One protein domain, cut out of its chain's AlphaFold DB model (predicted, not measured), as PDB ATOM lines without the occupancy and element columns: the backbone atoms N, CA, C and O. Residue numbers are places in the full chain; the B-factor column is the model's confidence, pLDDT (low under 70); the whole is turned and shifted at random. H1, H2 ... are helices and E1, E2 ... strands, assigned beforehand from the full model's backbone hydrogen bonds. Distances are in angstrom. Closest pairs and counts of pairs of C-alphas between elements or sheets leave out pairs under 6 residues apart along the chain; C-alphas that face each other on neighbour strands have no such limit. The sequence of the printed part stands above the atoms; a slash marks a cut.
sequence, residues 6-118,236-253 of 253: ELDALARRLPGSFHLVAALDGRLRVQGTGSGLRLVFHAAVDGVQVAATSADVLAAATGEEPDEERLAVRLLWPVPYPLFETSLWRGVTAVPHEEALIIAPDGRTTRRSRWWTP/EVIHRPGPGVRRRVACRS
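AT A GLANCE: This is residues 6 to 118 and 236 to 253 of the 253 residues of a protein of Streptomyces olivoverticillatus (UniProt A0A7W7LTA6). Two antiparallel sheets are partly face to face as a sandwich: a twisted wall of five strands and a smaller sheet of three, with helix H2 packed on the small sheet's face away from the large one. H1 packs on the large sheet, while H3 and the loop of residues 75 to 92 lie at one end of the longest axis. The printed part has 131 residues, with elements in the order H1 E1 E2 E3 E4 H2 H3 E5 E6 E7 E8; the sheets run E7 E6 E2 E1 E8 and E4 E3 E5. The class is mixed, helices and strands, with under half of the residues in named elements. The whole is compact, with a radius of gyration of the C-alphas of 15.1 A, and spans 46 by 36 by 23 A.

HOW THE PARTS SIT: The large sheet holds E7, residues 110 to 114, E6, 99 to 103, E2, 27 to 31, E1, 19 to 24, and E8, 247 to 252. E6 and E7 form a hairpin, with N 100 and O 113 2.8 A apart, within hydrogen-bond range. E6 and E2 have N 30 and O 101 at 2.8 A; the hairpin E1 and E2 has N 22 and O 29 at 2.9 A; E1 and E8 have N 21 and O 250 at 3.0 A. H1, residues 6 to 11, is on this sheet over E2, at a height of 8.9 A. The small sheet holds E4, residues 48 to 52, E3, 40 to 45, and E5, 93 to 95. N 43 and O 50 are 3.1 A apart in the hairpin E3 and E4; N 42 and O 93 are 2.9 A apart between E3 and E5. The sheets form a sandwich, two sheets face to face, the facing parts 9.9 A centre to centre and their strands at 36 degrees; the closest C-alphas of E2 and E3 are Gln 31 and Val 40, 6.4 A apart. H2, residues 55 to 62, is on the small sheet over E3, at a height of 8.1 A. With H3, residues 68 to 74, it lies in the split strand-helix-strand unit from E4 to E5, two strands running the same way with E3 between them; its crossover is right-handed. H2 and H3 are apart. In H1, H2 and H3 every O i to N i+4 pair is within hydrogen-bond range.

IN THESE COORDINATES: H1 begins at C-alpha 6, (-12.295, -29.958, 32.378). E1 measures 16.8 A, E3 15.5 A and E8 16.9 A; H2 measures 10.7 A. E8 ends at C-alpha 252, (-29.445, -30.730, 32.514).

THE WHOLE: The C-alphas farthest apart, Trp 77 and Gly 244, are 49.9 A apart. Residues 119 to 235 are not printed; C-alphas 118 and 236 are 29.3 A apart across this cut. The link H3 to E5 is long, with 18 residues. Mean pLDDT of the printed part is 87.0; residues 236 to 247, 249 and 251 to 253 are under 70.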
ATOM      1  N   GLU A   6     -11.821 -31.318  32.063       86.88
ATOM      2  CA  GLU A   6     -12.295 -29.958  32.378       86.88
ATOM      3  C   GLU A   6     -13.738 -29.946  32.927       86.88
ATOM      4  O   GLU A   6     -14.147 -28.973  33.570       86.88
ATOM      5  N   LEU A   7     -14.505 -31.028  32.719       89.38
ATOM      6  CA  LEU A   7     -15.831 -31.205  33.317       89.38
ATOM      7  C   LEU A   7     -15.794 -31.236  34.846       89.38
ATOM      8  O   LEU A   7     -16.756 -30.791  35.461       89.38
ATOM      9  N   ASP A   8     -14.695 -31.675  35.462       90.00
ATOM     10  CA  ASP A   8     -14.564 -31.750  36.923       90.00
ATOM     11  C   ASP A   8     -14.644 -30.351  37.543       90.00
ATOM     12  O   ASP A   8     -15.339 -30.113  38.530       90.00
ATOM     13  N   ALA A   9     -13.946 -29.392  36.927       88.25
ATOM     14  CA  ALA A   9     -13.942 -28.001  37.366       88.25
ATOM     15  C   ALA A   9     -15.284 -27.306  37.097       88.25
ATOM     16  O   ALA A   9     -15.668 -26.393  37.828       88.25
ATOM     17  N   LEU A  10     -16.009 -27.715  36.051       88.38
ATOM     18  CA  LEU A  10     -17.369 -27.237  35.815       88.38
ATOM     19  C   LEU A  10     -18.336 -27.799  36.863       88.38
ATOM     20  O   LEU A  10     -19.059 -27.021  37.476       88.38
ATOM     21  N   ALA A  11     -18.291 -29.108  37.118       88.62
ATOM     22  CA  ALA A  11     -19.140 -29.782  38.094       88.62
ATOM     23  C   ALA A  11     -19.027 -29.159  39.493       88.62
ATOM     24  O   ALA A  11     -20.038 -28.960  40.151       88.62
ATOM     25  N   ARG A  12     -17.813 -28.777  39.917       86.00
ATOM     26  CA  ARG A  12     -17.573 -28.125  41.219       86.00
ATOM     27  C   ARG A  12     -18.127 -26.702  41.346       86.00
ATOM     28  O   ARG A  12     -18.243 -26.215  42.462       86.00
ATOM     29  N   ARG A  13     -18.413 -26.017  40.235       85.50
ATOM     30  CA  ARG A  13     -18.884 -24.617  40.236       85.50
ATOM     31  C   ARG A  13     -20.387 -24.481  40.033       85.50
ATOM     32  O   ARG A  13     -20.914 -23.389  40.201       85.50
ATOM     33  N   LEU A  14     -21.054 -25.548  39.606       83.12
ATOM     34  CA  LEU A  14     -22.486 -25.525  39.358       83.12
ATOM     35  C   LEU A  14     -23.223 -25.870  40.658       83.12
ATOM     36  O   LEU A  14     -23.041 -26.977  41.170       83.12
ATOM     37  N   PRO A  15     -24.053 -24.964  41.201       77.38
ATOM     38  CA  PRO A  15     -24.912 -25.308  42.320       77.38
ATOM     39  C   PRO A  15     -26.026 -26.261  41.862       77.38
ATOM     40  O   PRO A  15     -26.507 -26.206  40.729       77.38
ATOM     41  N   GLY A  16     -26.479 -27.124  42.771       76.12
ATOM     42  CA  GLY A  16     -27.719 -27.877  42.597       76.12
ATOM     43  C   GLY A  16     -27.564 -29.325  42.132       76.12
ATOM     44  O   GLY A  16     -26.717 -30.067  42.616       76.12
ATOM     45  N   SER A  17     -28.511 -29.770  41.302       85.12
ATOM     46  CA  SER A  17     -28.723 -31.179  40.960       85.12
ATOM     47  C   SER A  17     -28.913 -31.312  39.457       85.12
ATOM     48  O   SER A  17     -29.919 -30.852  38.926       85.12
ATOM     49  N   PHE A  18     -27.935 -31.905  38.784       88.06
ATOM     50  CA  PHE A  18     -27.877 -31.970  37.332       88.06
ATOM     51  C   PHE A  18     -27.121 -33.208  36.838       88.06
ATOM     52  O   PHE A  18     -26.360 -33.839  37.572       88.06
ATOM     53  N   HIS A  19     -27.278 -33.509  35.555       93.12
ATOM     54  CA  HIS A  19     -26.403 -34.407  34.809       93.12
ATOM     55  C   HIS A  19     -25.480 -33.591  33.904       93.12
ATOM     56  O   HIS A  19     -25.914 -32.622  33.271       93.12
ATOM     57  N   LEU A  20     -24.212 -33.998  33.817       94.12
ATOM     58  CA  LEU A  20     -23.255 -33.435  32.865       94.12
ATOM     59  C   LEU A  20     -22.925 -34.452  31.785       94.12
ATOM     60  O   LEU A  20     -22.525 -35.583  32.068       94.12
ATOM     61  N   VAL A  21     -23.052 -34.006  30.539       94.94
ATOM     62  CA  VAL A  21     -22.727 -34.789  29.350       94.94
ATOM     63  C   VAL A  21     -21.782 -33.981  28.477       94.94
ATOM     64  O   VAL A  21     -22.083 -32.841  28.119       94.94
ATOM     65  N   ALA A  22     -20.649 -34.564  28.099       94.69
ATOM     66  CA  ALA A  22     -19.704 -33.942  27.181       94.69
ATOM     67  C   ALA A  22     -19.262 -34.910  26.087       94.69
ATOM     68  O   ALA A  22     -18.985 -36.074  26.356       94.69
ATOM     69  N   ALA A  23     -19.166 -34.410  24.858       94.25
ATOM     70  CA  ALA A  23     -18.637 -35.144  23.717       94.25
ATOM     71  C   ALA A  23     -17.399 -34.429  23.161       94.25
ATOM     72  O   ALA A  23     -17.456 -33.225  22.878       94.25
ATOM     73  N   LEU A  24     -16.299 -35.166  23.000       93.25
ATOM     74  CA  LEU A  24     -15.024 -34.669  22.478       93.25
ATOM     75  C   LEU A  24     -14.295 -35.777  21.707       93.25
ATOM     76  O   LEU A  24     -14.017 -36.840  22.259       93.25
ATOM     77  N   ASP A  25     -13.966 -35.521  20.440       90.88
ATOM     78  CA  ASP A  25     -13.235 -36.458  19.568       90.88
ATOM     79  C   ASP A  25     -13.866 -37.863  19.524       90.88
ATOM     80  O   ASP A  25     -13.193 -38.885  19.634       90.88
ATOM     81  N   GLY A  26     -15.198 -37.914  19.442       90.56
ATOM     82  CA  GLY A  26     -15.969 -39.160  19.433       90.56
ATOM     83  C   GLY A  26     -16.126 -39.836  20.798       90.56
ATOM     84  O   GLY A  26     -16.961 -40.727  20.914       90.56
ATOM     85  N   ARG A  27     -15.403 -39.398  21.835       94.50
ATOM     86  CA  ARG A  27     -15.593 -39.869  23.214       94.50
ATOM     87  C   ARG A  27     -16.777 -39.164  23.856       94.50
ATOM     88  O   ARG A  27     -16.933 -37.953  23.690       94.50
ATOM     89  N   LEU A  28     -17.562 -39.906  24.627       95.69
ATOM     90  CA  LEU A  28     -18.631 -39.373  25.468       95.69
ATOM     91  C   LEU A  28     -18.220 -39.480  26.934       95.69
ATOM     92  O   LEU A  28     -17.701 -40.510  27.351       95.69
ATOM     93  N   ARG A  29     -18.491 -38.443  27.719       96.31
ATOM     94  CA  ARG A  29     -18.423 -38.452  29.178       96.31
ATOM     95  C   ARG A  29     -19.800 -38.145  29.745       96.31
ATOM     96  O   ARG A  29     -20.393 -37.144  29.349       96.31
ATOM     97  N   VAL A  30     -20.273 -38.962  30.678       96.62
ATOM     98  CA  VAL A  30     -21.558 -38.800  31.370       96.62
ATOM     99  C   VAL A  30     -21.334 -38.931  32.871       96.62
ATOM    100  O   VAL A  30     -20.655 -39.854  33.314       96.62
ATOM    101  N   GLN A  31     -21.890 -38.016  33.660       95.25
ATOM    102  CA  GLN A  31     -21.830 -38.086  35.120       95.25
ATOM    103  C   GLN A  31     -23.052 -37.449  35.781       95.25
ATOM    104  O   GLN A  31     -23.719 -36.584  35.203       95.25
ATOM    105  N   GLY A  32     -23.286 -37.875  37.017       93.25
ATOM    106  CA  GLY A  32     -24.210 -37.256  37.953       93.25
ATOM    107  C   GLY A  32     -23.586 -36.141  38.787       93.25
ATOM    108  O   GLY A  32     -22.536 -35.581  38.450       93.25
ATOM    109  N   THR A  33     -24.229 -35.866  39.919       89.12
ATOM    110  CA  THR A  33     -23.716 -34.998  40.985       89.12
ATOM    111  C   THR A  33     -23.045 -35.809  42.087       89.12
ATOM    112  O   THR A  33     -23.437 -36.940  42.362       89.12
ATOM    113  N   GLY A  34     -22.095 -35.189  42.797       87.00
ATOM    114  CA  GLY A  34     -21.378 -35.825  43.913       87.00
ATOM    115  C   GLY A  34     -22.268 -36.177  45.112       87.00
ATOM    116  O   GLY A  34     -21.844 -36.915  45.983       87.00
ATOM    117  N   SER A  35     -23.514 -35.692  45.151       85.88
ATOM    118  CA  SER A  35     -24.512 -36.084  46.153       85.88
ATOM    119  C   SER A  35     -25.158 -37.453  45.904       85.88
ATOM    120  O   SER A  35     -25.941 -37.901  46.732       85.88
ATOM    121  N   GLY A  36     -24.943 -38.072  44.738       86.88
ATOM    122  CA  GLY A  36     -25.593 -39.335  44.369       86.88
ATOM    123  C   GLY A  36     -27.080 -39.243  44.014       86.88
ATOM    124  O   GLY A  36     -27.667 -40.234  43.601       86.88
ATOM    125  N   LEU A  37     -27.693 -38.056  44.073       88.00
ATOM    126  CA  LEU A  37     -29.109 -37.868  43.711       88.00
ATOM    127  C   LEU A  37     -29.381 -37.973  42.202       88.00
ATOM    128  O   LEU A  37     -30.512 -38.196  41.781       88.00
ATOM    129  N   ARG A  38     -28.353 -37.770  41.372       91.81
ATOM    130  CA  ARG A  38     -28.441 -37.850  39.909       91.81
ATOM    131  C   ARG A  38     -27.680 -39.064  39.422       91.81
ATOM    132  O   ARG A  38     -26.560 -38.953  38.946       91.81
ATOM    133  N   LEU A  39     -28.301 -40.226  39.566       92.00
ATOM    134  CA  LEU A  39     -27.707 -41.487  39.143       92.00
ATOM    135  C   LEU A  39     -27.559 -41.549  37.617       92.00
ATOM    136  O   LEU A  39     -28.338 -40.953  36.863       92.00
ATOM    137  N   VAL A  40     -26.532 -42.272  37.178       96.00
ATOM    138  CA  VAL A  40     -26.283 -42.612  35.776       96.00
ATOM    139  C   VAL A  40     -26.172 -44.124  35.690       96.00
ATOM    140  O   VAL A  40     -25.471 -44.749  36.483       96.00
ATOM    141  N   PHE A  41     -26.842 -44.696  34.704       96.88
ATOM    142  CA  PHE A  41     -26.801 -46.115  34.390       96.88
ATOM    143  C   PHE A  41     -26.290 -46.305  32.970       96.88
ATOM    144  O   PHE A  41     -26.425 -45.402  32.141       96.88
ATOM    145  N   HIS A  42     -25.727 -47.470  32.677       98.00
ATOM    146  CA  HIS A  42     -25.401 -47.847  31.310       98.00
ATOM    147  C   HIS A  42     -25.588 -49.335  31.038       98.00
ATOM    148  O   HIS A  42     -25.474 -50.167  31.940       98.00
ATOM    149  N   ALA A  43     -25.873 -49.644  29.778       97.88
ATOM    150  CA  ALA A  43     -26.019 -50.995  29.253       97.88
ATOM    151  C   ALA A  43     -25.651 -51.021  27.762       97.88
ATOM    152  O   ALA A  43     -25.648 -49.982  27.092       97.88
ATOM    153  N   ALA A  44     -25.356 -52.211  27.238       97.31
ATOM    154  CA  ALA A  44     -25.198 -52.417  25.804       97.31
ATOM    155  C   ALA A  44     -26.573 -52.667  25.165       97.31
ATOM    156  O   ALA A  44     -27.200 -53.684  25.438       97.31
ATOM    157  N   VAL A  45     -27.010 -51.765  24.290       96.12
ATOM    158  CA  VAL A  45     -28.233 -51.886  23.483       96.12
ATOM    159  C   VAL A  45     -27.803 -52.099  22.036       96.12
ATOM    160  O   VAL A  45     -27.060 -51.280  21.494       96.12
ATOM    161  N   ASP A  46     -28.184 -53.227  21.434       93.94
ATOM    162  CA  ASP A  46     -27.798 -53.612  20.064       93.94
ATOM    163  C   ASP A  46     -26.286 -53.488  19.781       93.94
ATOM    164  O   ASP A  46     -25.833 -53.066  18.715       93.94
ATOM    165  N   GLY A  47     -25.466 -53.836  20.779       92.12
ATOM    166  CA  GLY A  47     -24.007 -53.772  20.681       92.12
ATOM    167  C   GLY A  47     -23.418 -52.359  20.745       92.12
ATOM    168  O   GLY A  47     -22.258 -52.185  20.365       92.12
ATOM    169  N   VAL A  48     -24.178 -51.365  21.216       95.75
ATOM    170  CA  VAL A  48     -23.732 -49.988  21.487       95.75
ATOM    171  C   VAL A  48     -23.979 -49.644  22.954       95.75
ATOM    172  O   VAL A  48     -25.027 -49.947  23.510       95.75
ATOM    173  N   GLN A  49     -23.019 -48.990  23.599       97.19
ATOM    174  CA  GLN A  49     -23.151 -48.543  24.982       97.19
ATOM    175  C   GLN A  49     -24.040 -47.308  25.064       97.19
ATOM    176  O   GLN A  49     -23.745 -46.267  24.469       97.19
ATOM    177  N   VAL A  50     -25.113 -47.427  25.840       97.19
ATOM    178  CA  VAL A  50     -26.088 -46.365  26.082       97.19
ATOM    179  C   VAL A  50     -26.046 -45.993  27.554       97.19
ATOM    180  O   VAL A  50     -26.062 -46.865  28.416       97.19
ATOM    181  N   ALA A  51     -26.005 -44.690  27.832       97.38
ATOM    182  CA  ALA A  51     -26.137 -44.149  29.176       97.38
ATOM    183  C   ALA A  51     -27.531 -43.536  29.368       97.38
ATOM    184  O   ALA A  51     -28.047 -42.862  28.473       97.38
ATOM    185  N   ALA A  52     -28.124 -43.730  30.542       95.81
ATOM    186  CA  ALA A  52     -29.437 -43.198  30.884       95.81
ATOM    187  C   ALA A  52     -29.493 -42.740  32.343       95.81
ATOM    188  O   ALA A  52     -28.702 -43.168  33.184       95.81
ATOM    189  N   THR A  53     -30.461 -41.880  32.653       94.25
ATOM    190  CA  THR A  53     -30.748 -41.446  34.030       94.25
ATOM    191  C   THR A  53     -31.676 -42.413  34.765       94.25
ATOM    192  O   THR A  53     -31.963 -42.203  35.937       94.25
ATOM    193  N   SER A  54     -32.157 -43.449  34.073       93.06
ATOM    194  CA  SER A  54     -33.095 -44.436  34.594       93.06
ATOM    195  C   SER A  54     -32.700 -45.837  34.141       93.06
ATOM    196  O   SER A  54     -32.420 -46.054  32.961       93.06
ATOM    197  N   ALA A  55     -32.637 -46.771  35.088       95.50
ATOM    198  CA  ALA A  55     -32.212 -48.145  34.827       95.50
ATOM    199  C   ALA A  55     -33.297 -48.973  34.119       95.50
ATOM    200  O   ALA A  55     -32.978 -49.802  33.274       95.50
ATOM    201  N   ASP A  56     -34.568 -48.707  34.427       95.19
ATOM    202  CA  ASP A  56     -35.734 -49.373  33.836       95.19
ATOM    203  C   ASP A  56     -35.840 -49.151  32.319       95.19
ATOM    204  O   ASP A  56     -36.172 -50.074  31.585       95.19
ATOM    205  N   VAL A  57     -35.483 -47.963  31.823       96.00
ATOM    206  CA  VAL A  57     -35.433 -47.671  30.383       96.00
ATOM    207  C   VAL A  57     -34.398 -48.526  29.674       96.00
ATOM    208  O   VAL A  57     -34.659 -49.015  28.576       96.00
ATOM    209  N   LEU A  58     -33.222 -48.696  30.279       97.25
ATOM    210  CA  LEU A  58     -32.180 -49.539  29.701       97.25
ATOM    211  C   LEU A  58     -32.610 -51.002  29.723       97.25
ATOM    212  O   LEU A  58     -32.489 -51.661  28.700       97.25
ATOM    213  N   ALA A  59     -33.182 -51.464  30.836       96.62
ATOM    214  CA  ALA A  59     -33.697 -52.820  30.954       96.62
ATOM    215  C   ALA A  59     -34.802 -53.111  29.928       96.62
ATOM    216  O   ALA A  59     -34.762 -54.131  29.250       96.62
ATOM    217  N   ALA A  60     -35.739 -52.178  29.731       95.88
ATOM    218  CA  ALA A  60     -36.769 -52.293  28.705       95.88
ATOM    219  C   ALA A  60     -36.174 -52.340  27.286       95.88
ATOM    220  O   ALA A  60     -36.658 -53.095  26.446       95.88
ATOM    221  N   ALA A  61     -35.118 -51.565  27.019       95.56
ATOM    222  CA  ALA A  61     -34.433 -51.563  25.728       95.56
ATOM    223  C   ALA A  61     -33.623 -52.847  25.473       95.56
ATOM    224  O   ALA A  61     -33.454 -53.232  24.319       95.56
ATOM    225  N   THR A  62     -33.127 -53.505  26.522       95.81
ATOM    226  CA  THR A  62     -32.364 -54.759  26.425       95.81
ATOM    227  C   THR A  62     -33.211 -56.013  26.653       95.81
ATOM    228  O   THR A  62     -32.707 -57.115  26.468       95.81
ATOM    229  N   GLY A  63     -34.484 -55.868  27.034       95.38
ATOM    230  CA  GLY A  63     -35.359 -56.987  27.389       95.38
ATOM    231  C   GLY A  63     -34.967 -57.683  28.697       95.38
ATOM    232  O   GLY A  63     -35.219 -58.875  28.847       95.38
ATOM    233  N   GLU A  64     -34.324 -56.964  29.618       95.94
ATOM    234  CA  GLU A  64     -33.836 -57.510  30.886       95.94
ATOM    235  C   GLU A  64     -34.887 -57.413  31.994       95.94
ATOM    236  O   GLU A  64     -35.638 -56.441  32.103       95.94
ATOM    237  N   GLU A  65     -34.896 -58.420  32.860       94.38
ATOM    238  CA  GLU A  65     -35.773 -58.489  34.025       94.38
ATOM    239  C   GLU A  65     -35.083 -57.938  35.288       94.38
ATOM    240  O   GLU A  65     -33.849 -57.795  35.332       94.38
ATOM    241  N   PRO A  66     -35.852 -57.620  36.347       95.38
ATOM    242  CA  PRO A  66     -35.271 -57.315  37.644       95.38
ATOM    243  C   PRO A  66     -34.409 -58.474  38.160       95.38
ATOM    244  O   PRO A  66     -34.730 -59.651  38.004       95.38
ATOM    245  N   ASP A  67     -33.312 -58.136  38.820       94.56
ATOM    246  CA  ASP A  67     -32.456 -59.080  39.516       94.56
ATOM    247  C   ASP A  67     -33.065 -59.397  40.892       94.56
ATOM    248  O   ASP A  67     -33.035 -58.577  41.814       94.56
ATOM    249  N   GLU A  68     -33.644 -60.592  41.017       94.69
ATOM    250  CA  GLU A  68     -34.289 -61.081  42.243       94.69
ATOM    251  C   GLU A  68     -33.369 -61.043  43.471       94.69
ATOM    252  O   GLU A  68     -33.822 -60.686  44.560       94.69
ATOM    253  N   GLU A  69     -32.072 -61.338  43.318       92.19
ATOM    254  CA  GLU A  69     -31.125 -61.276  44.436       92.19
ATOM    255  C   GLU A  69     -30.917 -59.827  44.882       92.19
ATOM    256  O   GLU A  69     -30.909 -59.519  46.078       92.19
ATOM    257  N   ARG A  70     -30.817 -58.898  43.924       91.75
ATOM    258  CA  ARG A  70     -30.703 -57.462  44.220       91.75
ATOM    259  C   ARG A  70     -31.968 -56.917  44.864       91.75
ATOM    260  O   ARG A  70     -31.860 -56.086  45.766       91.75
ATOM    261  N   LEU A  71     -33.140 -57.390  44.443       92.31
ATOM    262  CA  LEU A  71     -34.415 -57.063  45.077       92.31
ATOM    263  C   LEU A  71     -34.469 -57.578  46.515       92.31
ATOM    264  O   LEU A  71     -34.792 -56.803  47.413       92.31
ATOM    265  N   ALA A  72     -34.086 -58.835  46.753       92.88
ATOM    266  CA  ALA A  72     -34.037 -59.414  48.094       92.88
ATOM    267  C   ALA A  72     -33.121 -58.605  49.024       92.88
ATOM    268  O   ALA A  72     -33.489 -58.303  50.158       92.88
ATOM    269  N   VAL A  73     -31.971 -58.151  48.519       91.75
ATOM    270  CA  VAL A  73     -31.069 -57.263  49.264       91.75
ATOM    271  C   VAL A  73     -31.736 -55.935  49.644       91.75
ATOM    272  O   VAL A  73     -31.422 -55.391  50.702       91.75
ATOM    273  N   ARG A  74     -32.680 -55.404  48.851       89.06
ATOM    274  CA  ARG A  74     -33.394 -54.151  49.190       89.06
ATOM    275  C   ARG A  74     -34.474 -54.311  50.240       89.06
ATOM    276  O   ARG A  74     -34.945 -53.306  50.759       89.06
ATOM    277  N   LEU A  75     -34.828 -55.548  50.570       91.75
ATOM    278  CA  LEU A  75     -35.719 -55.852  51.683       91.75
ATOM    279  C   LEU A  75     -34.976 -55.887  53.029       91.75
ATOM    280  O   LEU A  75     -35.618 -55.957  54.074       91.75
ATOM    281  N   LEU A  76     -33.639 -55.825  53.029       91.31
ATOM    282  CA  LEU A  76     -32.851 -55.720  54.254       91.31
ATOM    283  C   LEU A  76     -32.990 -54.325  54.876       91.31
ATOM    284  O   LEU A  76     -32.981 -53.314  54.174       91.31
ATOM    285  N   TRP A  77     -33.042 -54.262  56.208       84.56
ATOM    286  CA  TRP A  77     -33.014 -53.002  56.948       84.56
ATOM    287  C   TRP A  77     -31.974 -53.040  58.083       84.56
ATOM    288  O   TRP A  77     -32.162 -53.795  59.040       84.56
ATOM    289  N   PRO A  78     -30.900 -52.227  58.018       87.25
ATOM    290  CA  PRO A  78     -30.493 -51.392  56.882       87.25
ATOM    291  C   PRO A  78     -29.885 -52.221  55.733       87.25
ATOM    292  O   PRO A  78     -29.297 -53.279  55.958       87.25
ATOM    293  N   VAL A  79     -29.965 -51.715  54.498       89.12
ATOM    294  CA  VAL A  79     -29.234 -52.293  53.357       89.12
ATOM    295  C   VAL A  79     -27.748 -51.935  53.492       89.12
ATOM    296  O   VAL A  79     -27.422 -50.748  53.586       89.12
ATOM    297  N   PRO A  80     -26.821 -52.907  53.478       85.31
ATOM    298  CA  PRO A  80     -25.404 -52.610  53.634       85.31
ATOM    299  C   PRO A  80     -24.838 -51.901  52.397       85.31
ATOM    300  O   PRO A  80     -25.130 -52.257  51.253       85.31
ATOM    301  N   TYR A  81     -23.974 -50.913  52.625       81.94
ATOM    302  CA  TYR A  81     -23.129 -50.341  51.576       81.94
ATOM    303  C   TYR A  81     -22.139 -51.402  51.050       81.94
ATOM    304  O   TYR A  81     -21.602 -52.166  51.856       81.94
ATOM    305  N   PRO A  82     -21.857 -51.468  49.733       82.69
ATOM    306  CA  PRO A  82     -22.374 -50.632  48.640       82.69
ATOM    307  C   PRO A  82     -23.589 -51.244  47.931       82.69
ATOM    308  O   PRO A  82     -23.950 -50.832  46.831       82.69
ATOM    309  N   LEU A  83     -24.226 -52.266  48.512       84.38
ATOM    310  CA  LEU A  83     -25.289 -52.999  47.825       84.38
ATOM    311  C   LEU A  83     -26.510 -52.123  47.539       84.38
ATOM    312  O   LEU A  83     -27.279 -52.434  46.628       84.38
ATOM    313  N   PHE A  84     -26.667 -51.012  48.268       82.12
ATOM    314  CA  PHE A  84     -27.735 -50.071  47.983       82.12
ATOM    315  C   PHE A  84     -27.486 -49.179  46.742       82.12
ATOM    316  O   PHE A  84     -28.412 -48.510  46.270       82.12
ATOM    317  N   GLU A  85     -26.284 -49.199  46.168       83.81
ATOM    318  CA  GLU A  85     -25.886 -48.347  45.035       83.81
ATOM    319  C   GLU A  85     -25.861 -49.094  43.694       83.81
ATOM    320  O   GLU A  85     -25.649 -48.499  42.638       83.81
ATOM    321  N   THR A  86     -26.102 -50.407  43.705       88.81
ATOM    322  CA  THR A  86     -26.140 -51.223  42.486       88.81
ATOM    323  C   THR A  86     -27.515 -51.185  41.820       88.81
ATOM    324  O   THR A  86     -28.537 -51.060  42.498       88.81
ATOM    325  N   SER A  87     -27.540 -51.369  40.497       93.19
ATOM    326  CA  SER A  87     -28.772 -51.537  39.718       93.19
ATOM    327  C   SER A  87     -29.625 -52.698  40.240       93.19
ATOM    328  O   SER A  87     -29.098 -53.695  40.735       93.19
ATOM    329  N   LEU A  88     -30.944 -52.549  40.111       94.06
ATOM    330  CA  LEU A  88     -31.932 -53.603  40.356       94.06
ATOM    331  C   LEU A  88     -32.201 -54.466  39.123       94.06
ATOM    332  O   LEU A  88     -32.943 -55.429  39.226       94.06
ATOM    333  N   TRP A  89     -31.649 -54.106  37.968       96.12
ATOM    334  CA  TRP A  89     -31.903 -54.773  36.695       96.12
ATOM    335  C   TRP A  89     -30.669 -55.533  36.237       96.12
ATOM    336  O   TRP A  89     -29.552 -55.002  36.315       96.12
ATOM    337  N   ARG A  90     -30.879 -56.745  35.719       94.31
ATOM    338  CA  ARG A  90     -29.826 -57.528  35.069       94.31
ATOM    339  C   ARG A  90     -29.311 -56.781  33.835       94.31
ATOM    340  O   ARG A  90     -30.018 -55.972  33.242       94.31
ATOM    341  N   GLY A  91     -28.031 -56.953  33.510       93.31
ATOM    342  CA  GLY A  91     -27.403 -56.300  32.349       93.31
ATOM    343  C   GLY A  91     -27.229 -54.770  32.436       93.31
ATOM    344  O   GLY A  91     -26.528 -54.196  31.602       93.31
ATOM    345  N   VAL A  92     -27.786 -54.101  33.454       96.88
ATOM    346  CA  VAL A  92     -27.678 -52.647  33.649       96.88
ATOM    347  C   VAL A  92     -26.694 -52.330  34.770       96.88
ATOM    348  O   VAL A  92     -26.837 -52.786  35.902       96.88
ATOM    349  N   THR A  93     -25.704 -51.488  34.480       96.00
ATOM    350  CA  THR A  93     -24.675 -51.087  35.447       96.00
ATOM    351  C   THR A  93     -24.925 -49.671  35.948       96.00
ATOM    352  O   THR A  93     -25.068 -48.742  35.155       96.00
ATOM    353  N   ALA A  94     -24.950 -49.493  37.270       95.31
ATOM    354  CA  ALA A  94     -24.955 -48.175  37.897       95.31
ATOM    355  C   ALA A  94     -23.534 -47.590  37.933       95.31
ATOM    356  O   ALA A  94     -22.560 -48.292  38.224       95.31
ATOM    357  N   VAL A  95     -23.413 -46.299  37.642       95.62
ATOM    358  CA  VAL A  95     -22.167 -45.542  37.777       95.62
ATOM    359  C   VAL A  95     -22.122 -44.962  39.195       95.62
ATOM    360  O   VAL A  95     -23.044 -44.224  39.550       95.62
ATOM    361  N   PRO A  96     -21.081 -45.264  39.998       93.75
ATOM    362  CA  PRO A  96     -20.895 -44.636  41.304       93.75
ATOM    363  C   PRO A  96     -20.898 -43.110  41.189       93.75
ATOM    364  O   PRO A  96     -20.402 -42.555  40.208       93.75
ATOM    365  N   HIS A  97     -21.474 -42.423  42.173       91.06
ATOM    366  CA  HIS A  97     -21.734 -40.982  42.100       91.06
ATOM    367  C   HIS A  97     -20.455 -40.137  42.002       91.06
ATOM    368  O   HIS A  97     -20.459 -39.036  41.446       91.06
ATOM    369  N   GLU A  98     -19.343 -40.667  42.498       93.25
ATOM    370  CA  GLU A  98     -18.026 -40.050  42.461       93.25
ATOM    371  C   GLU A  98     -17.210 -40.393  41.198       93.25
ATOM    372  O   GLU A  98     -16.099 -39.887  40.985       93.25
ATOM    373  N   GLU A  99     -17.788 -41.217  40.319       95.19
ATOM    374  CA  GLU A  99     -17.240 -41.611  39.027       95.19
ATOM    375  C   GLU A  99     -18.050 -41.039  37.851       95.19
ATOM    376  O   GLU A  99     -19.215 -40.659  37.944       95.19
ATOM    377  N   ALA A 100     -17.374 -40.917  36.713       96.38
ATOM    378  CA  ALA A 100     -17.939 -40.533  35.434       96.38
ATOM    379  C   ALA A 100     -17.775 -41.699  34.463       96.38
ATOM    380  O   ALA A 100     -16.715 -42.331  34.406       96.38
ATOM    381  N   LEU A 101     -18.804 -41.955  33.664       97.50
ATOM    382  CA  LEU A 101     -18.760 -42.922  32.580       97.50
ATOM    383  C   LEU A 101     -18.125 -42.285  31.349       97.50
ATOM    384  O   LEU A 101     -18.587 -41.246  30.876       97.50
ATOM    385  N   ILE A 102     -17.101 -42.932  30.804       97.44
ATOM    386  CA  ILE A 102     -16.466 -42.580  29.539       97.44
ATOM    387  C   ILE A 102     -16.772 -43.674  28.522       97.44
ATOM    388  O   ILE A 102     -16.412 -44.827  28.743       97.44
ATOM    389  N   ILE A 103     -17.389 -43.311  27.402       97.19
ATOM    390  CA  ILE A 103     -17.611 -44.195  26.255       97.19
ATOM    391  C   ILE A 103     -16.607 -43.815  25.168       97.19
ATOM    392  O   ILE A 103     -16.485 -42.641  24.800       97.19
ATOM    393  N   ALA A 104     -15.855 -44.800  24.687       96.00
ATOM    394  CA  ALA A 104     -14.846 -44.618  23.655       96.00
ATOM    395  C   ALA A 104     -15.481 -44.322  22.277       96.00
ATOM    396  O   ALA A 104     -16.681 -44.530  22.086       96.00
ATOM    397  N   PRO A 105     -14.696 -43.849  21.287       95.62
ATOM    398  CA  PRO A 105     -15.221 -43.507  19.961       95.62
ATOM    399  C   PRO A 105     -15.866 -44.675  19.206       95.62
ATOM    400  O   PRO A 105     -16.712 -44.445  18.339       95.62
ATOM    401  N   ASP A 106     -15.483 -45.910  19.548       94.75
ATOM    402  CA  ASP A 106     -16.081 -47.141  19.021       94.75
ATOM    403  C   ASP A 106     -17.544 -47.336  19.462       94.75
ATOM    404  O   ASP A 106     -18.261 -48.139  18.869       94.75
ATOM    405  N   GLY A 107     -18.006 -46.588  20.471       93.69
ATOM    406  CA  GLY A 107     -19.345 -46.695  21.044       93.69
ATOM    407  C   GLY A 107     -19.583 -47.978  21.841       93.69
ATOM    408  O   GLY A 107     -20.724 -48.247  22.198       93.69
ATOM    409  N   ARG A 108     -18.548 -48.777  22.108       95.12
ATOM    410  CA  ARG A 108     -18.641 -50.107  22.736       95.12
ATOM    411  C   ARG A 108     -17.814 -50.217  24.000       95.12
ATOM    412  O   ARG A 108     -18.237 -50.861  24.957       95.12
ATOM    413  N   THR A 109     -16.645 -49.595  24.003       96.56
ATOM    414  CA  THR A 109     -15.724 -49.660  25.129       96.56
ATOM    415  C   THR A 109     -16.093 -48.590  26.146       96.56
ATOM    416  O   THR A 109     -16.198 -47.408  25.812       96.56
ATOM    417  N   THR A 110     -16.260 -48.994  27.406       96.69
ATOM    418  CA  THR A 110     -16.506 -48.078  28.525       96.69
ATOM    419  C   THR A 110     -15.358 -48.090  29.519       96.69
ATOM    420  O   THR A 110     -14.798 -49.143  29.820       96.69
ATOM    421  N   ARG A 111     -15.069 -46.937  30.115       95.88
ATOM    422  CA  ARG A 111     -14.216 -46.805  31.299       95.88
ATOM    423  C   ARG A 111     -14.907 -45.899  32.304       95.88
ATOM    424  O   ARG A 111     -15.491 -44.891  31.918       95.88
ATOM    425  N   ARG A 112     -14.773 -46.198  33.593       95.62
ATOM    426  CA  ARG A 112     -15.148 -45.262  34.655       95.62
ATOM    427  C   ARG A 112     -13.938 -44.448  35.105       95.62
ATOM    428  O   ARG A 112     -12.812 -44.950  35.127       95.62
ATOM    429  N   SER A 113     -14.157 -43.176  35.409       94.56
ATOM    430  CA  SER A 113     -13.116 -42.264  35.882       94.56
ATOM    431  C   SER A 113     -13.608 -41.514  37.105       94.56
ATOM    432  O   SER A 113     -14.611 -40.810  37.024       94.56
ATOM    433  N   ARG A 114     -12.886 -41.626  38.218       94.75
ATOM    434  CA  ARG A 114     -13.146 -40.830  39.418       94.75
ATOM    435  C   ARG A 114     -12.970 -39.344  39.107       94.75
ATOM    436  O   ARG A 114     -11.968 -38.969  38.498       94.75
ATOM    437  N   TRP A 115     -13.945 -38.530  39.499       92.50
ATOM    438  CA  TRP A 115     -13.946 -37.070  39.300       92.50
ATOM    439  C   TRP A 115     -14.177 -36.296  40.599       92.50
ATOM    440  O   TRP A 115     -13.922 -35.090  40.665       92.50
ATOM    441  N   TRP A 116     -14.656 -36.988  41.634       91.88
ATOM    442  CA  TRP A 116     -14.887 -36.431  42.952       91.88
ATOM    443  C   TRP A 116     -14.374 -37.382  44.034       91.88
ATOM    444  O   TRP A 116     -14.365 -38.601  43.872       91.88
ATOM    445  N   THR A 117     -13.933 -36.792  45.137       90.50
ATOM    446  CA  THR A 117     -13.594 -37.476  46.382       90.50
ATOM    447  C   THR A 117     -14.004 -36.528  47.507       90.50
ATOM    448  O   THR A 117     -13.738 -35.326  47.375       90.50
ATOM    449  N   PRO A 118     -14.636 -37.021  48.587       87.81
ATOM    450  CA  PRO A 118     -14.904 -36.199  49.758       87.81
ATOM    451  C   PRO A 118     -13.607 -35.532  50.249       87.81
ATOM    452  O   PRO A 118     -12.598 -36.225  50.398       87.81
ATOM    453  N   GLU A 236     -35.727 -40.165  29.676       45.16
ATOM    454  CA  GLU A 236     -34.890 -39.605  28.603       45.16
ATOM    455  C   GLU A 236     -33.639 -40.471  28.357       45.16
ATOM    456  O   GLU A 236     -32.758 -40.601  29.209       45.16
ATOM    457  N   VAL A 237     -33.543 -41.051  27.158       47.31
ATOM    458  CA  VAL A 237     -32.329 -41.713  26.661       47.31
ATOM    459  C   VAL A 237     -31.335 -40.637  26.228       47.31
ATOM    460  O   VAL A 237     -31.646 -39.803  25.374       47.31
ATOM    461  N   ILE A 238     -30.115 -40.656  26.772       54.44
ATOM    462  CA  ILE A 238     -29.055 -39.728  26.355       54.44
ATOM    463  C   ILE A 238     -28.491 -40.233  25.016       54.44
ATOM    464  O   ILE A 238     -27.496 -40.953  24.964       54.44
ATOM    465  N   HIS A 239     -29.166 -39.893  23.914       47.00
ATOM    466  CA  HIS A 239     -28.785 -40.339  22.573       47.00
ATOM    467  C   HIS A 239     -27.579 -39.555  22.020       47.00
ATOM    468  O   HIS A 239     -27.438 -38.341  22.195       47.00
ATOM    469  N   ARG A 240     -26.717 -40.269  21.289       44.84
ATOM    470  CA  ARG A 240     -25.563 -39.751  20.534       44.84
ATOM    471  C   ARG A 240     -25.990 -38.671  19.514       44.84
ATOM    472  O   ARG A 240     -27.020 -38.855  18.862       44.84
ATOM    473  N   PRO A 241     -25.207 -37.597  19.282       43.72
ATOM    474  CA  PRO A 241     -25.377 -36.756  18.098       43.72
ATOM    475  C   PRO A 241     -24.825 -37.450  16.840       43.72
ATOM    476  O   PRO A 241     -23.879 -38.234  16.923       43.72
ATOM    477  N   GLY A 242     -25.396 -37.133  15.674       34.50
ATOM    478  CA  GLY A 242     -24.950 -37.649  14.374       34.50
ATOM    479  C   GLY A 242     -23.488 -37.309  14.021       34.50
ATOM    480  O   GLY A 242     -22.857 -36.469  14.677       34.50
ATOM    481  N   PRO A 243     -22.920 -37.962  12.989       34.50
ATOM    482  CA  PRO A 243     -21.528 -37.771  12.588       34.50
ATOM    483  C   PRO A 243     -21.260 -36.303  12.206       34.50
ATOM    484  O   PRO A 243     -21.920 -35.759  11.327       34.50
ATOM    485  N   GLY A 244     -20.302 -35.654  12.887       42.12
ATOM    486  CA  GLY A 244     -19.859 -34.279  12.587       42.12
ATOM    487  C   GLY A 244     -19.697 -33.337  13.791       42.12
ATOM    488  O   GLY A 244     -19.026 -32.311  13.678       42.12
ATOM    489  N   VAL A 245     -20.243 -33.670  14.965       49.88
ATOM    490  CA  VAL A 245     -20.125 -32.817  16.165       49.88
ATOM    491  C   VAL A 245     -18.771 -33.032  16.847       49.88
ATOM    492  O   VAL A 245     -18.548 -34.048  17.498       49.88
ATOM    493  N   ARG A 246     -17.856 -32.060  16.716       53.16
ATOM    494  CA  ARG A 246     -16.503 -32.152  17.300       53.16
ATOM    495  C   ARG A 246     -16.458 -31.864  18.805       53.16
ATOM    496  O   ARG A 246     -15.587 -32.401  19.485       53.16
ATOM    497  N   ARG A 247     -17.349 -31.003  19.324       61.03
ATOM    498  CA  ARG A 247     -17.392 -30.576  20.738       61.03
ATOM    499  C   ARG A 247     -18.812 -30.208  21.165       61.03
ATOM    500  O   ARG A 247     -19.441 -29.387  20.502       61.03
ATOM    501  N   ARG A 248     -19.300 -30.757  22.282       74.06
ATOM    502  CA  ARG A 248     -20.562 -30.329  22.917       74.06
ATOM    503  C   ARG A 248     -20.534 -30.607  24.416       74.06
ATOM    504  O   ARG A 248     -20.026 -31.643  24.827       74.06
ATOM    505  N   VAL A 249     -21.111 -29.701  25.200       69.69
ATOM    506  CA  VAL A 249     -21.374 -29.878  26.633       69.69
ATOM    507  C   VAL A 249     -22.849 -29.598  26.859       69.69
ATOM    508  O   VAL A 249     -23.362 -28.599  26.356       69.69
ATOM    509  N   ALA A 250     -23.527 -30.477  27.582       75.12
ATOM    510  CA  ALA A 250     -24.887 -30.276  28.044       75.12
ATOM    511  C   ALA A 250     -24.915 -30.433  29.566       75.12
ATOM    512  O   ALA A 250     -24.394 -31.409  30.107       75.12
ATOM    513  N   CYS A 251     -25.522 -29.455  30.231       63.22
ATOM    514  CA  CYS A 251     -25.910 -29.525  31.632       63.22
ATOM    515  C   CYS A 251     -27.434 -29.592  31.664       63.22
ATOM    516  O   CYS A 251     -28.088 -28.796  30.986       63.22
ATOM    517  N   ARG A 252     -27.993 -30.566  32.383       63.56
ATOM    518  CA  ARG A 252     -29.445 -30.730  32.514       63.56
ATOM    519  C   ARG A 252     -29.815 -30.851  33.983       63.56
ATOM    520  O   ARG A 252     -29.333 -31.762  34.647       63.56
ATOM    521  N   SER A 253     -30.652 -29.931  34.449       54.62
ATOM    522  CA  SER A 253     -31.323 -29.923  35.755       54.62
ATOM    523  C   SER A 253     -32.630 -30.702  35.709       54.62
ATOM    524  O   SER A 253     -33.388 -30.488  34.738       54.62
TER     525      SER A 253